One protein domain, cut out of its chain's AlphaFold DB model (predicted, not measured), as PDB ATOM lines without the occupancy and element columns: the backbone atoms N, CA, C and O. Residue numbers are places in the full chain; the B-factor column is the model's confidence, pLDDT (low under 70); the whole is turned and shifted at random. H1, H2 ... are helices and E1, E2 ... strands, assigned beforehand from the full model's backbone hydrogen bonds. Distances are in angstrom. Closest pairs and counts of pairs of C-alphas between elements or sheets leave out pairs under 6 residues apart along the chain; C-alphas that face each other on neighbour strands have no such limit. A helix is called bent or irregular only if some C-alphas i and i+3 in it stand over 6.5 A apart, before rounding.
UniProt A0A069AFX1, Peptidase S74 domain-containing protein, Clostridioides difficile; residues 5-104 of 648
ATOM      1  N   THR A   5     206.670 226.772 131.177       77.94
ATOM      2  CA  THR A   5     206.030 227.001 132.476       77.94
ATOM      3  C   THR A   5     206.511 228.315 133.082       77.94
ATOM      4  O   THR A   5     207.706 228.475 133.355       77.94
ATOM      5  N   ASP A   6     205.559 229.216 133.325       79.19
ATOM      6  CA  ASP A   6     205.767 230.478 134.036       79.19
ATOM      7  C   ASP A   6     205.833 230.289 135.543       79.19
ATOM      8  O   ASP A   6     205.238 229.371 136.113       79.19
ATOM      9  N   ASN A   7     206.535 231.201 136.202       67.44
ATOM     10  CA  ASN A   7     206.673 231.222 137.645       67.44
ATOM     11  C   ASN A   7     206.440 232.633 138.204       67.44
ATOM     12  O   ASN A   7     206.467 233.624 137.481       67.44
ATOM     13  N   SER A   8     206.162 232.740 139.507       58.34
ATOM     14  CA  SER A   8     205.740 234.016 140.120       58.34
ATOM     15  C   SER A   8     206.761 235.162 139.954       58.34
ATOM     16  O   SER A   8     207.971 234.916 139.921       58.34
ATOM     17  N   TYR A   9     206.271 236.415 139.969       57.19
ATOM     18  CA  TYR A   9     207.072 237.655 139.847       57.19
ATOM     19  C   TYR A   9     208.266 237.725 140.823       57.19
ATOM     20  O   TYR A   9     209.269 238.378 140.550       57.19
ATOM     21  N   THR A  10     208.174 237.030 141.961       60.28
ATOM     22  CA  THR A  10     209.222 236.899 142.986       60.28
ATOM     23  C   THR A  10     210.354 235.932 142.625       60.28
ATOM     24  O   THR A  10     211.481 236.151 143.059       60.28
ATOM     25  N   ASN A  11     210.090 234.879 141.844       62.84
ATOM     26  CA  ASN A  11     211.095 233.863 141.488       62.84
ATOM     27  C   ASN A  11     211.789 234.161 140.152       62.84
ATOM     28  O   ASN A  11     212.918 233.726 139.931       62.84
ATOM     29  N   SER A  12     211.151 234.942 139.277       74.94
ATOM     30  CA  SER A  12     211.710 235.517 138.043       74.94
ATOM     31  C   SER A  12     212.201 234.549 136.953       74.94
ATOM     32  O   SER A  12     212.704 235.012 135.928       74.94
ATOM     33  N   TYR A  13     212.058 233.230 137.126       79.19
ATOM     34  CA  TYR A  13     212.504 232.238 136.145       79.19
ATOM     35  C   TYR A  13     211.356 231.562 135.398       79.19
ATOM     36  O   TYR A  13     210.287 231.356 135.963       79.19
ATOM     37  N   ILE A  14     211.628 231.170 134.156       82.00
ATOM     38  CA  ILE A  14     210.769 230.341 133.305       82.00
ATOM     39  C   ILE A  14     211.437 228.981 133.082       82.00
ATOM     40  O   ILE A  14     212.668 228.892 133.092       82.00
ATOM     41  N   ARG A  15     210.650 227.919 132.883       82.06
ATOM     42  CA  ARG A  15     211.148 226.588 132.487       82.06
ATOM     43  C   ARG A  15     210.650 226.244 131.089       82.06
ATOM     44  O   ARG A  15     209.459 226.370 130.833       82.06
ATOM     45  N   ILE A  16     211.547 225.791 130.223       82.38
ATOM     46  CA  ILE A  16     211.299 225.477 128.815       82.38
ATOM     47  C   ILE A  16     211.593 223.992 128.601       82.38
ATOM     48  O   ILE A  16     212.657 223.508 128.979       82.38
ATOM     49  N   THR A  17     210.649 223.270 128.008       72.88
ATOM     50  CA  THR A  17     210.749 221.829 127.749       72.88
ATOM     51  C   THR A  17     210.213 221.475 126.365       72.88
ATOM     52  O   THR A  17     209.320 222.153 125.862       72.88
ATOM     53  N   GLY A  18     210.745 220.420 125.746       65.69
ATOM     54  CA  GLY A  18     210.239 219.875 124.483       65.69
ATOM     55  C   GLY A  18     210.347 220.839 123.299       65.69
ATOM     56  O   GLY A  18     209.454 220.879 122.454       65.69
ATOM     57  N   CYS A  19     211.406 221.648 123.254       78.06
ATOM     58  CA  CYS A  19     211.607 222.642 122.207       78.06
ATOM     59  C   CYS A  19     212.198 222.015 120.940       78.06
ATOM     60  O   CYS A  19     213.272 221.412 120.976       78.06
ATOM     61  N   LEU A  20     211.529 222.233 119.810       71.81
ATOM     62  CA  LEU A  20     212.001 221.858 118.484       71.81
ATOM     63  C   LEU A  20     212.211 223.114 117.645       71.81
ATOM     64  O   LEU A  20     211.325 223.958 117.521       71.81
ATOM     65  N   VAL A  21     213.395 223.229 117.061       78.06
ATOM     66  CA  VAL A  21     213.752 224.310 116.148       78.06
ATOM     67  C   VAL A  21     213.974 223.725 114.770       78.06
ATOM     68  O   VAL A  21     214.809 222.846 114.611       78.06
ATOM     69  N   ASN A  22     213.268 224.233 113.769       75.12
ATOM     70  CA  ASN A  22     213.592 223.980 112.375       75.12
ATOM     71  C   ASN A  22     214.352 225.190 111.830       75.12
ATOM     72  O   ASN A  22     213.782 226.279 111.731       75.12
ATOM     73  N   TYR A  23     215.629 225.001 111.511       79.81
ATOM     74  CA  TYR A  23     216.479 226.018 110.909       79.81
ATOM     75  C   TYR A  23     217.042 225.499 109.581       79.81
ATOM     76  O   TYR A  23     217.688 224.458 109.546       79.81
ATOM     77  N   ASP A  24     216.780 226.222 108.492       75.19
ATOM     78  CA  ASP A  24     217.184 225.925 107.111       75.19
ATOM     79  C   ASP A  24     216.871 224.479 106.671       75.19
ATOM     80  O   ASP A  24     217.673 223.810 106.026       75.19
ATOM     81  N   LYS A  25     215.663 224.012 107.033       67.44
ATOM     82  CA  LYS A  25     215.111 222.665 106.778       67.44
ATOM     83  C   LYS A  25     215.714 221.530 107.617       67.44
ATOM     84  O   LYS A  25     215.333 220.381 107.407       67.44
ATOM     85  N   GLU A  26     216.572 221.827 108.592       64.06
ATOM     86  CA  GLU A  26     217.041 220.859 109.589       64.06
ATOM     87  C   GLU A  26     216.320 221.040 110.930       64.06
ATOM     88  O   GLU A  26     216.170 222.157 111.428       64.06
ATOM     89  N   LEU A  27     215.891 219.926 111.533       67.19
ATOM     90  CA  LEU A  27     215.193 219.904 112.817       67.19
ATOM     91  C   LEU A  27     216.170 219.619 113.969       67.19
ATOM     92  O   LEU A  27     216.857 218.599 113.993       67.19
ATOM     93  N   TYR A  28     216.178 220.497 114.965       71.81
ATOM     94  CA  TYR A  28     216.999 220.414 116.164       71.81
ATOM     95  C   TYR A  28     216.109 220.291 117.398       71.81
ATOM     96  O   TYR A  28     215.275 221.158 117.668       71.81
ATOM     97  N   GLN A  29     216.310 219.230 118.179       76.62
ATOM     98  CA  GLN A  29     215.697 219.092 119.496       76.62
ATOM     99  C   GLN A  29     216.584 219.763 120.540       76.62
ATOM    100  O   GLN A  29     217.688 219.301 120.833       76.62
ATOM    101  N   VAL A  30     216.102 220.878 121.077       78.88
ATOM    102  CA  VAL A  30     216.826 221.665 122.072       78.88
ATOM    103  C   VAL A  30     216.557 221.073 123.449       78.88
ATOM    104  O   VAL A  30     215.413 220.782 123.798       78.88
ATOM    105  N   GLN A  31     217.617 220.883 124.228       73.69
ATOM    106  CA  GLN A  31     217.528 220.335 125.573       73.69
ATOM    107  C   GLN A  31     216.672 221.229 126.486       73.69
ATOM    108  O   GLN A  31     216.823 222.450 126.495       73.69
ATOM    109  N   ASP A  32     215.806 220.599 127.281       77.94
ATOM    110  CA  ASP A  32     215.007 221.244 128.324       77.94
ATOM    111  C   ASP A  32     215.882 222.039 129.307       77.94
ATOM    112  O   ASP A  32     216.888 221.525 129.804       77.94
ATOM    113  N   ASP A  33     215.475 223.264 129.645       84.44
ATOM    114  CA  ASP A  33     216.251 224.150 130.517       84.44
ATOM    115  C   ASP A  33     215.363 225.161 131.275       84.44
ATOM    116  O   ASP A  33     214.161 225.276 131.029       84.44
ATOM    117  N   PHE A  34     215.927 225.906 132.227       82.81
ATOM    118  CA  PHE A  34     215.241 226.975 132.955       82.81
ATOM    119  C   PHE A  34     216.135 228.206 133.138       82.81
ATOM    120  O   PHE A  34     217.348 228.105 133.290       82.81
ATOM    121  N   THR A  35     215.542 229.402 133.143       82.38
ATOM    122  CA  THR A  35     216.316 230.650 133.210       82.38
ATOM    123  C   THR A  35     215.552 231.794 133.856       82.38
ATOM    124  O   THR A  35     214.356 231.954 133.631       82.38
ATOM    125  N   ASN A  36     216.257 232.628 134.629       81.69
ATOM    126  CA  ASN A  36     215.767 233.923 135.115       81.69
ATOM    127  C   ASN A  36     216.265 235.114 134.282       81.69
ATOM    128  O   ASN A  36     216.098 236.266 134.680       81.69
ATOM    129  N   LYS A  37     216.927 234.854 133.148       87.44
ATOM    130  CA  LYS A  37     217.418 235.910 132.260       87.44
ATOM    131  C   LYS A  37     216.295 236.449 131.384       87.44
ATOM    132  O   LYS A  37     215.407 235.690 131.011       87.44
ATOM    133  N   LYS A  38     216.368 237.738 131.029       86.50
ATOM    134  CA  LYS A  38     215.306 238.442 130.287       86.50
ATOM    135  C   LYS A  38     215.083 237.933 128.859       86.50
ATOM    136  O   LYS A  38     213.960 237.952 128.380       86.50
ATOM    137  N   TYR A  39     216.124 237.509 128.157       89.62
ATOM    138  CA  TYR A  39     216.050 237.123 126.751       89.62
ATOM    139  C   TYR A  39     216.629 235.726 126.553       89.62
ATOM    140  O   TYR A  39     217.744 235.442 127.001       89.62
ATOM    141  N   VAL A  40     215.878 234.875 125.860       90.31
ATOM    142  CA  VAL A  40     216.267 233.512 125.495       90.31
ATOM    143  C   VAL A  40     216.381 233.415 123.986       90.31
ATOM    144  O   VAL A  40     215.469 233.809 123.255       90.31
ATOM    145  N   TYR A  41     217.497 232.869 123.530       90.19
ATOM    146  CA  TYR A  41     217.847 232.726 122.132       90.19
ATOM    147  C   TYR A  41     218.105 231.264 121.785       90.19
ATOM    148  O   TYR A  41     218.534 230.470 122.624       90.19
ATOM    149  N   TRP A  42     217.903 230.949 120.512       89.69
ATOM    150  CA  TRP A  42     218.484 229.781 119.869       89.69
ATOM    151  C   TRP A  42     219.572 230.230 118.893       89.69
ATOM    152  O   TRP A  42     219.424 231.263 118.230       89.69
ATOM    153  N   ASN A  43     220.665 229.474 118.811       86.00
ATOM    154  CA  ASN A  43     221.798 229.791 117.951       86.00
ATOM    155  C   ASN A  43     222.303 228.534 117.233       86.00
ATOM    156  O   ASN A  43     222.598 227.531 117.880       86.00
ATOM    157  N   ARG A  44     222.458 228.619 115.906       82.19
ATOM    158  CA  ARG A  44     222.952 227.530 115.052       82.19
ATOM    159  C   ARG A  44     224.306 226.986 115.505       82.19
ATOM    160  O   ARG A  44     224.552 225.796 115.365       82.19
ATOM    161  N   GLU A  45     225.190 227.833 116.029       83.81
ATOM    162  CA  GLU A  45     226.529 227.394 116.454       83.81
ATOM    163  C   GLU A  45     226.487 226.414 117.637       83.81
ATOM    164  O   GLU A  45     227.421 225.638 117.827       83.81
ATOM    165  N   ASN A  46     225.401 226.417 118.417       81.75
ATOM    166  CA  ASN A  46     225.182 225.457 119.494       81.75
ATOM    167  C   ASN A  46     223.705 225.026 119.534       81.75
ATOM    168  O   ASN A  46     222.961 225.404 120.441       81.75
ATOM    169  N   PRO A  47     223.258 224.247 118.536       83.62
ATOM    170  CA  PRO A  47     221.849 224.179 118.162       83.62
ATOM    171  C   PRO A  47     220.998 223.302 119.093       83.62
ATOM    172  O   PRO A  47     219.776 223.281 118.979       83.62
ATOM    173  N   TYR A  48     221.618 222.594 120.038       78.50
ATOM    174  CA  TYR A  48     220.932 221.694 120.970       78.50
ATOM    175  C   TYR A  48     220.751 222.296 122.374       78.50
ATOM    176  O   TYR A  48     220.252 221.611 123.267       78.50
ATOM    177  N   LYS A  49     221.152 223.559 122.602       82.31
ATOM    178  CA  LYS A  49     221.014 224.263 123.892       82.31
ATOM    179  C   LYS A  49     220.559 225.712 123.713       82.31
ATOM    180  O   LYS A  49     220.805 226.325 122.679       82.31
ATOM    181  N   PHE A  50     219.924 226.273 124.741       88.06
ATOM    182  CA  PHE A  50     219.519 227.679 124.750       88.06
ATOM    183  C   PHE A  50     220.666 228.624 125.127       88.06
ATOM    184  O   PHE A  50     221.533 228.297 125.937       88.06
ATOM    185  N   GLU A  51     220.630 229.837 124.573       87.56
ATOM    186  CA  GLU A  51     221.514 230.946 124.940       87.56
ATOM    187  C   GLU A  51     220.708 232.014 125.703       87.56
ATOM    188  O   GLU A  51     219.659 232.468 125.243       87.56
ATOM    189  N   PHE A  52     221.175 232.428 126.884       89.25
ATOM    190  CA  PHE A  52     220.430 233.316 127.786       89.25
ATOM    191  C   PHE A  52     221.152 234.647 128.029       89.25
ATOM    192  O   PHE A  52     222.346 234.667 128.323       89.25
ATOM    193  N   SER A  53     220.425 235.771 128.008       85.69
ATOM    194  CA  SER A  53     220.995 237.103 128.264       85.69
ATOM    195  C   SER A  53     220.018 238.061 128.958       85.69
ATOM    196  O   SER A  53     218.812 237.997 128.761       85.69
ATOM    197  N   ASN A  54     220.537 238.997 129.764       85.88
ATOM    198  CA  ASN A  54     219.753 240.115 130.328       85.88
ATOM    199  C   ASN A  54     219.764 241.374 129.449       85.88
ATOM    200  O   ASN A  54     219.000 242.304 129.695       85.88
ATOM    201  N   LYS A  55     220.636 241.418 128.439       87.31
ATOM    202  CA  LYS A  55     220.706 242.491 127.444       87.31
ATOM    203  C   LYS A  55     220.336 241.920 126.082       87.31
ATOM    204  O   LYS A  55     220.703 240.787 125.778       87.31
ATOM    205  N   MET A  56     219.627 242.698 125.274       83.19
ATOM    206  CA  MET A  56     219.275 242.271 123.926       83.19
ATOM    207  C   MET A  56     220.559 242.149 123.093       83.19
ATOM    208  O   MET A  56     221.293 243.124 122.955       83.19
ATOM    209  N   LEU A  57     220.852 240.936 122.622       84.25
ATOM    210  CA  LEU A  57     221.981 240.639 121.738       84.25
ATOM    211  C   LEU A  57     221.614 240.946 120.281       84.25
ATOM    212  O   LEU A  57     220.434 240.864 119.913       84.25
ATOM    213  N   ASP A  58     222.628 241.249 119.463       76.06
ATOM    214  CA  ASP A  58     222.461 241.491 118.030       76.06
ATOM    215  C   ASP A  58     221.866 240.259 117.339       76.06
ATOM    216  O   ASP A  58     222.326 239.125 117.518       76.06
ATOM    217  N   LYS A  59     220.810 240.495 116.554       67.00
ATOM    218  CA  LYS A  59     220.134 239.465 115.762       67.00
ATOM    219  C   LYS A  59     220.839 239.335 114.416       67.00
ATOM    220  O   LYS A  59     221.065 240.338 113.744       67.00
ATOM    221  N   GLY A  60     221.156 238.107 114.026       67.62
ATOM    222  CA  GLY A  60     221.774 237.779 112.741       67.62
ATOM    223  C   GLY A  60     221.200 236.481 112.184       67.62
ATOM    224  O   GLY A  60     220.325 235.882 112.801       67.62
ATOM    225  N   ASN A  61     221.710 236.018 111.042       69.62
ATOM    226  CA  ASN A  61     221.140 234.848 110.361       69.62
ATOM    227  C   ASN A  61     221.308 233.530 111.132       69.62
ATOM    228  O   ASN A  61     220.661 232.558 110.783       69.62
ATOM    229  N   THR A  62     222.150 233.478 112.168       80.31
ATOM    230  CA  THR A  62     222.405 232.261 112.955       80.31
ATOM    231  C   THR A  62     221.837 232.307 114.372       80.31
ATOM    232  O   THR A  62     221.738 231.255 114.995       80.31
ATOM    233  N   ARG A  63     221.441 233.482 114.886       88.25
ATOM    234  CA  ARG A  63     220.954 233.666 116.264       88.25
ATOM    235  C   ARG A  63     219.582 234.331 116.277       88.25
ATOM    236  O   ARG A  63     219.436 235.487 115.874       88.25
ATOM    237  N   PHE A  64     218.609 233.635 116.855       86.44
ATOM    238  CA  PHE A  64     217.205 234.030 116.878       86.44
ATOM    239  C   PHE A  64     216.724 234.204 118.314       86.44
ATOM    240  O   PHE A  64     216.899 233.321 119.150       86.44
ATOM    241  N   LEU A  65     216.121 235.358 118.613       87.94
ATOM    242  CA  LEU A  65     215.449 235.581 119.895       87.94
ATOM    243  C   LEU A  65     214.138 234.811 119.881       87.94
ATOM    244  O   LEU A  65     213.334 235.056 118.990       87.94
ATOM    245  N   ILE A  66     213.905 233.941 120.854       88.44
ATOM    246  CA  ILE A  66     212.741 233.048 120.841       88.44
ATOM    247  C   ILE A  66     211.783 233.294 122.001       88.44
ATOM    248  O   ILE A  66     210.583 233.119 121.831       88.44
ATOM    249  N   ILE A  67     212.273 233.742 123.161       88.00
ATOM    250  CA  ILE A  67     211.426 234.042 124.323       88.00
ATOM    251  C   ILE A  67     211.954 235.290 125.034       88.00
ATOM    252  O   ILE A  67     213.164 235.463 125.207       88.00
ATOM    253  N   ILE A  68     211.038 236.150 125.469       86.94
ATOM    254  CA  ILE A  68     211.300 237.234 126.418       86.94
ATOM    255  C   ILE A  68     210.683 236.836 127.758       86.94
ATOM    256  O   ILE A  68     209.496 236.543 127.833       86.94
ATOM    257  N   ASN A  69     211.494 236.804 128.807       87.38
ATOM    258  CA  ASN A  69     211.085 236.555 130.180       87.38
ATOM    259  C   ASN A  69     211.002 237.889 130.937       87.38
ATOM    260  O   ASN A  69     212.026 238.479 131.298       87.38
ATOM    261  N   ASP A  70     209.786 238.354 131.206       84.38
ATOM    262  CA  ASP A  70     209.536 239.540 132.021       84.38
ATOM    263  C   ASP A  70     209.210 239.118 133.464       84.38
ATOM    264  O   ASP A  70     208.056 239.012 133.873       84.38
ATOM    265  N   ASN A  71     210.274 238.882 134.243       78.75
ATOM    266  CA  ASN A  71     210.238 238.513 135.665       78.75
ATOM    267  C   ASN A  71     209.422 237.246 135.977       78.75
ATOM    268  O   ASN A  71     208.656 237.209 136.934       78.75
ATOM    269  N   GLY A  72     209.657 236.167 135.239       76.81
ATOM    270  CA  GLY A  72     209.068 234.846 135.476       76.81
ATOM    271  C   GLY A  72     207.855 234.543 134.605       76.81
ATOM    272  O   GLY A  72     207.363 233.420 134.646       76.81
ATOM    273  N   VAL A  73     207.407 235.504 133.792       79.19
ATOM    274  CA  VAL A  73     206.355 235.310 132.789       79.19
ATOM    275  C   VAL A  73     206.971 235.382 131.395       79.19
ATOM    276  O   VAL A  73     207.607 236.379 131.038       79.19
ATOM    277  N   HIS A  74     206.806 234.321 130.611       86.88
ATOM    278  CA  HIS A  74     207.311 234.228 129.252       86.88
ATOM    279  C   HIS A  74     206.387 234.926 128.251       86.88
ATOM    280  O   HIS A  74     205.164 234.945 128.364       86.88
ATOM    281  N   THR A  75     206.998 235.484 127.217       84.56
ATOM    282  CA  THR A  75     206.349 235.878 125.972       84.56
ATOM    283  C   THR A  75     207.163 235.294 124.831       84.56
ATOM    284  O   THR A  75     208.351 235.595 124.690       84.56
ATOM    285  N   GLU A  76     206.540 234.452 124.012       83.06
ATOM    286  CA  GLU A  76     207.180 233.916 122.813       83.06
ATOM    287  C   GLU A  76     207.434 235.034 121.797       83.06
ATOM    288  O   GLU A  76     206.545 235.814 121.441       83.06
ATOM    289  N   TYR A  77     208.670 235.108 121.313       81.56
ATOM    290  CA  TYR A  77     209.069 236.065 120.299       81.56
ATOM    291  C   TYR A  77     208.888 235.445 118.913       81.56
ATOM    292  O   TYR A  77     209.624 234.543 118.512       81.56
ATOM    293  N   LYS A  78     207.918 235.954 118.150       75.56
ATOM    294  CA  LYS A  78     207.669 235.498 116.778       75.56
ATOM    295  C   LYS A  78     208.753 236.019 115.835       75.56
ATOM    296  O   LYS A  78     208.846 237.224 115.592       75.56
ATOM    297  N   ASN A  79     209.548 235.105 115.281       71.69
ATOM    298  CA  ASN A  79     210.418 235.391 114.142       71.69
ATOM    299  C   ASN A  79     209.676 235.055 112.846       71.69
ATOM    300  O   ASN A  79     209.098 233.980 112.726       71.69
ATOM    301  N   TYR A  80     209.707 235.972 111.881       67.81
ATOM    302  CA  TYR A  80     209.099 235.802 110.559       67.81
ATOM    303  C   TYR A  80     210.197 235.532 109.526       67.81
ATOM    304  O   TYR A  80     210.482 236.377 108.683       67.81
ATOM    305  N   SER A  81     210.886 234.398 109.669       68.69
ATOM    306  CA  SER A  81     211.966 233.986 108.771       68.69
ATOM    307  C   SER A  81     211.595 232.684 108.073       68.69
ATOM    308  O   SER A  81     211.197 231.731 108.735       68.69
ATOM    309  N   ASP A  82     211.779 232.627 106.755       70.00
ATOM    310  CA  ASP A  82     211.494 231.417 105.969       70.00
ATOM    311  C   ASP A  82     212.464 230.269 106.290       70.00
ATOM    312  O   ASP A  82     212.162 229.105 106.036       70.00
ATOM    313  N   ILE A  83     213.625 230.595 106.872       67.75
ATOM    314  CA  ILE A  83     214.665 229.635 107.251       67.75
ATOM    315  C   ILE A  83     214.643 229.294 108.742       67.75
ATOM    316  O   ILE A  83     215.515 228.564 109.184       67.75
ATOM    317  N   PHE A  84     213.724 229.829 109.551       81.62
ATOM    318  CA  PHE A  84     213.688 229.532 110.986       81.62
ATOM    319  C   PHE A  84     212.256 229.479 111.518       81.62
ATOM    320  O   PHE A  84     211.521 230.462 111.461       81.62
ATOM    321  N   SER A  85     211.897 228.358 112.138       77.00
ATOM    322  CA  SER A  85     210.672 228.209 112.923       77.00
ATOM    323  C   SER A  85     210.944 227.435 114.210       77.00
ATOM    324  O   SER A  85     211.876 226.638 114.291       77.00
ATOM    325  N   ILE A  86     210.141 227.695 115.238       79.31
ATOM    326  CA  ILE A  86     210.279 227.066 116.552       79.31
ATOM    327  C   ILE A  86     208.912 226.634 117.064       79.31
ATOM    328  O   ILE A  86     207.925 227.356 116.897       79.31
ATOM    329  N   THR A  87     208.863 225.457 117.682       74.94
ATOM    330  CA  THR A  87     207.674 224.918 118.339       74.94
ATOM    331  C   THR A  87     208.015 224.394 119.730       74.94
ATOM    332  O   THR A  87     209.069 223.803 119.972       74.94
ATOM    333  N   PHE A  88     207.089 224.617 120.658       71.12
ATOM    334  CA  PHE A  88     207.153 224.137 122.033       71.12
ATOM    335  C   PHE A  88     205.985 223.171 122.233       71.12
ATOM    336  O   PHE A  88     204.942 223.540 122.767       71.12
ATOM    337  N   ASP A  89     206.119 221.954 121.706       60.03
ATOM    338  CA  ASP A  89     205.025 220.979 121.651       60.03
ATOM    339  C   ASP A  89     205.480 219.675 122.320       60.03
ATOM    340  O   ASP A  89     206.059 218.781 121.703       60.03
ATOM    341  N   GLY A  90     205.313 219.630 123.644       55.38
ATOM    342  CA  GLY A  90     205.841 218.606 124.552       55.38
ATOM    343  C   GLY A  90     205.160 217.233 124.473       55.38
ATOM    344  O   GLY A  90     204.767 216.704 125.513       55.38
ATOM    345  N   ASP A  91     205.018 216.655 123.275       51.53
ATOM    346  CA  ASP A  91     204.503 215.292 123.063       51.53
ATOM    347  C   ASP A  91     205.167 214.624 121.833       51.53
ATOM    348  O   ASP A  91     204.674 214.665 120.703       51.53
ATOM    349  N   SER A  92     206.342 214.022 122.047       49.66
ATOM    350  CA  SER A  92     207.251 213.485 121.014       49.66
ATOM    351  C   SER A  92     206.669 212.367 120.132       49.66
ATOM    352  O   SER A  92     207.246 212.035 119.100       49.66
ATOM    353  N   VAL A  93     205.507 211.809 120.474       46.47
ATOM    354  CA  VAL A  93     204.881 210.696 119.742       46.47
ATOM    355  C   VAL A  93     204.017 211.174 118.561       46.47
ATOM    356  O   VAL A  93     203.917 210.475 117.553       46.47
ATOM    357  N   LYS A  94     203.453 212.392 118.602       52.25
ATOM    358  CA  LYS A  94     202.628 212.935 117.496       52.25
ATOM    359  C   LYS A  94     203.436 213.508 116.325       52.25
ATOM    360  O   LYS A  94     202.924 213.542 115.207       52.25
ATOM    361  N   ASN A  95     204.693 213.896 116.544       49.78
ATOM    362  CA  ASN A  95     205.579 214.393 115.481       49.78
ATOM    363  C   ASN A  95     206.205 213.257 114.659       49.78
ATOM    364  O   ASN A  95     206.229 213.344 113.435       49.78
ATOM    365  N   ILE A  96     206.547 212.135 115.301       48.78
ATOM    366  CA  ILE A  96     206.984 210.907 114.615       48.78
ATOM    367  C   ILE A  96     205.864 210.360 113.710       48.78
ATOM    368  O   ILE A  96     206.113 209.906 112.597       48.78
ATOM    369  N   GLN A  97     204.600 210.472 114.132       45.25
ATOM    370  CA  GLN A  97     203.452 210.068 113.315       45.25
ATOM    371  C   GLN A  97     203.256 210.964 112.077       45.25
ATOM    372  O   GLN A  97     202.933 210.457 111.007       45.25
ATOM    373  N   LYS A  98     203.494 212.280 112.176       49.62
ATOM    374  CA  LYS A  98     203.391 213.210 111.034       49.62
ATOM    375  C   LYS A  98     204.543 213.076 110.029       49.62
ATOM    376  O   LYS A  98     204.288 213.206 108.834       49.62
ATOM    377  N   GLU A  99     205.759 212.757 110.475       47.62
ATOM    378  CA  GLU A  99     206.889 212.437 109.582       47.62
ATOM    379  C   GLU A  99     206.681 211.107 108.838       47.62
ATOM    380  O   GLU A  99     206.967 211.016 107.646       47.62
ATOM    381  N   ILE A 100     206.081 210.102 109.485       46.53
ATOM    382  CA  ILE A 100     205.753 208.814 108.850       46.53
ATOM    383  C   ILE A 100     204.614 208.949 107.821       46.53
ATOM    384  O   ILE A 100     204.657 208.289 106.783       46.53
ATOM    385  N   TYR A 101     203.620 209.814 108.059       42.84
ATOM    386  CA  TYR A 101     202.512 210.027 107.114       42.84
ATOM    387  C   TYR A 101     202.879 210.941 105.925       42.84
ATOM    388  O   TYR A 101     202.399 210.695 104.821       42.84
ATOM    389  N   ALA A 102     203.787 211.914 106.081       49.53
ATOM    390  CA  ALA A 102     204.279 212.729 104.957       49.53
ATOM    391  C   ALA A 102     205.173 211.935 103.980       49.53
ATOM    392  O   ALA A 102     205.162 212.197 102.779       49.53
ATOM    393  N   LEU A 103     205.884 210.916 104.478       45.50
ATOM    394  CA  LEU A 103     206.666 209.963 103.678       45.50
ATOM    395  C   LEU A 103     205.807 208.903 102.954       45.50
ATOM    396  O   LEU A 103     206.340 208.095 102.193       45.50
ATOM    397  N   TYR A 104     204.486 208.881 103.170       45.38
ATOM    398  CA  TYR A 104     203.582 207.863 102.618       45.38
ATOM    399  C   TYR A 104     202.658 208.370 101.501       45.38
ATOM    400  O   TYR A 104     202.120 207.537 100.773       45.38
TER     401      TYR A 104
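What this domain is: This is residues 5 to 104 of the 648 residues of the protein "Peptidase S74 domain-containing protein" of Clostridioides difficile (UniProt A0A069AFX1). A bent four-stranded sheet, E6 - E5 - E7 - E8, has a kinked two-strand ribbon loosely over one end of it: E1 and E4 come near this sheet, then the ribbon turns into E2 and E3, which E9 widens to a second sheet. Helix H1 is an arm beyond this strand body, and residues 93 to 104 stick out free. The printed part has 100 residues, with nine named strands in order E1 to E9 and then H1; the class is mixed. The three sheets, E6 - E5 - E7 - E8, E3 - E2 - E9 and E1 - E4, are antiparallel. The whole is compact, with a radius of gyration of the C-alphas of 14.3 A, yet elongated, spanning 50 by 28 by 21 A.

Where its parts are: Begin with E7, residues 63 to 70, 20.3 A from C-alpha 63 at (220.954, 233.666, 116.264) to C-alpha 70; it bends by 51 degrees at residue 66. The same sheet holds E5, residues 39 to 43, 12.8 A, E6, residues 51 to 53, and E8, residues 73 to 76. Find C-alpha 14 at (210.769, 230.341, 133.305), where E1, residues 14 to 16, begins; it runs on into E2, residues 19 to 23, 12.8 A, at 64 degrees. E3, residues 26 to 30, 12.5 A, runs on into E4, residues 33 to 35, at 66 degrees. E9 is residues 84 to 88, 13.9 A. H1, residues 92 to 102, is 16.3 A long and ends at C-alpha 102, (204.279, 212.729, 104.957).

How they stand to each other: In the largest sheet, look between E5 and E7 for N 40 and O 67, 2.9 A. E5 and E6 form a hairpin, with N 41 and O 51 at 2.8 A, and E7 and E8 another, with N 75 and O 68 at 2.8 A. The closest C-alphas of E1 and E8 are Ile 14 and His 74, 6.6 A; those of E4 and E6 are Thr 35 and Phe 52, 7.3 A. Between E1 and E4, N 16 and O 33 are 2.8 A apart. In the hairpin of E2 and E3, N 28 and O 21 are 2.7 A apart; on the other side of E2, N 22 and O 85 of E9 are 2.8 A apart. The closest C-alphas of E7 and E9 are Ile 66 and Ile 86, 7.8 A. H1 is not on either of the two larger sheets; 6 of its 7 O i to N i+4 pairs are within hydrogen-bond range.

The domain as a whole: The C-alphas farthest apart are those of Thr 10 and Tyr 104, 50.0 A. The printed part has no cut and no long link. Its mean pLDDT is 73.9; look for values under 70 at residues 7 to 11 and 89 to 104, among others. H1 has a mean of 48.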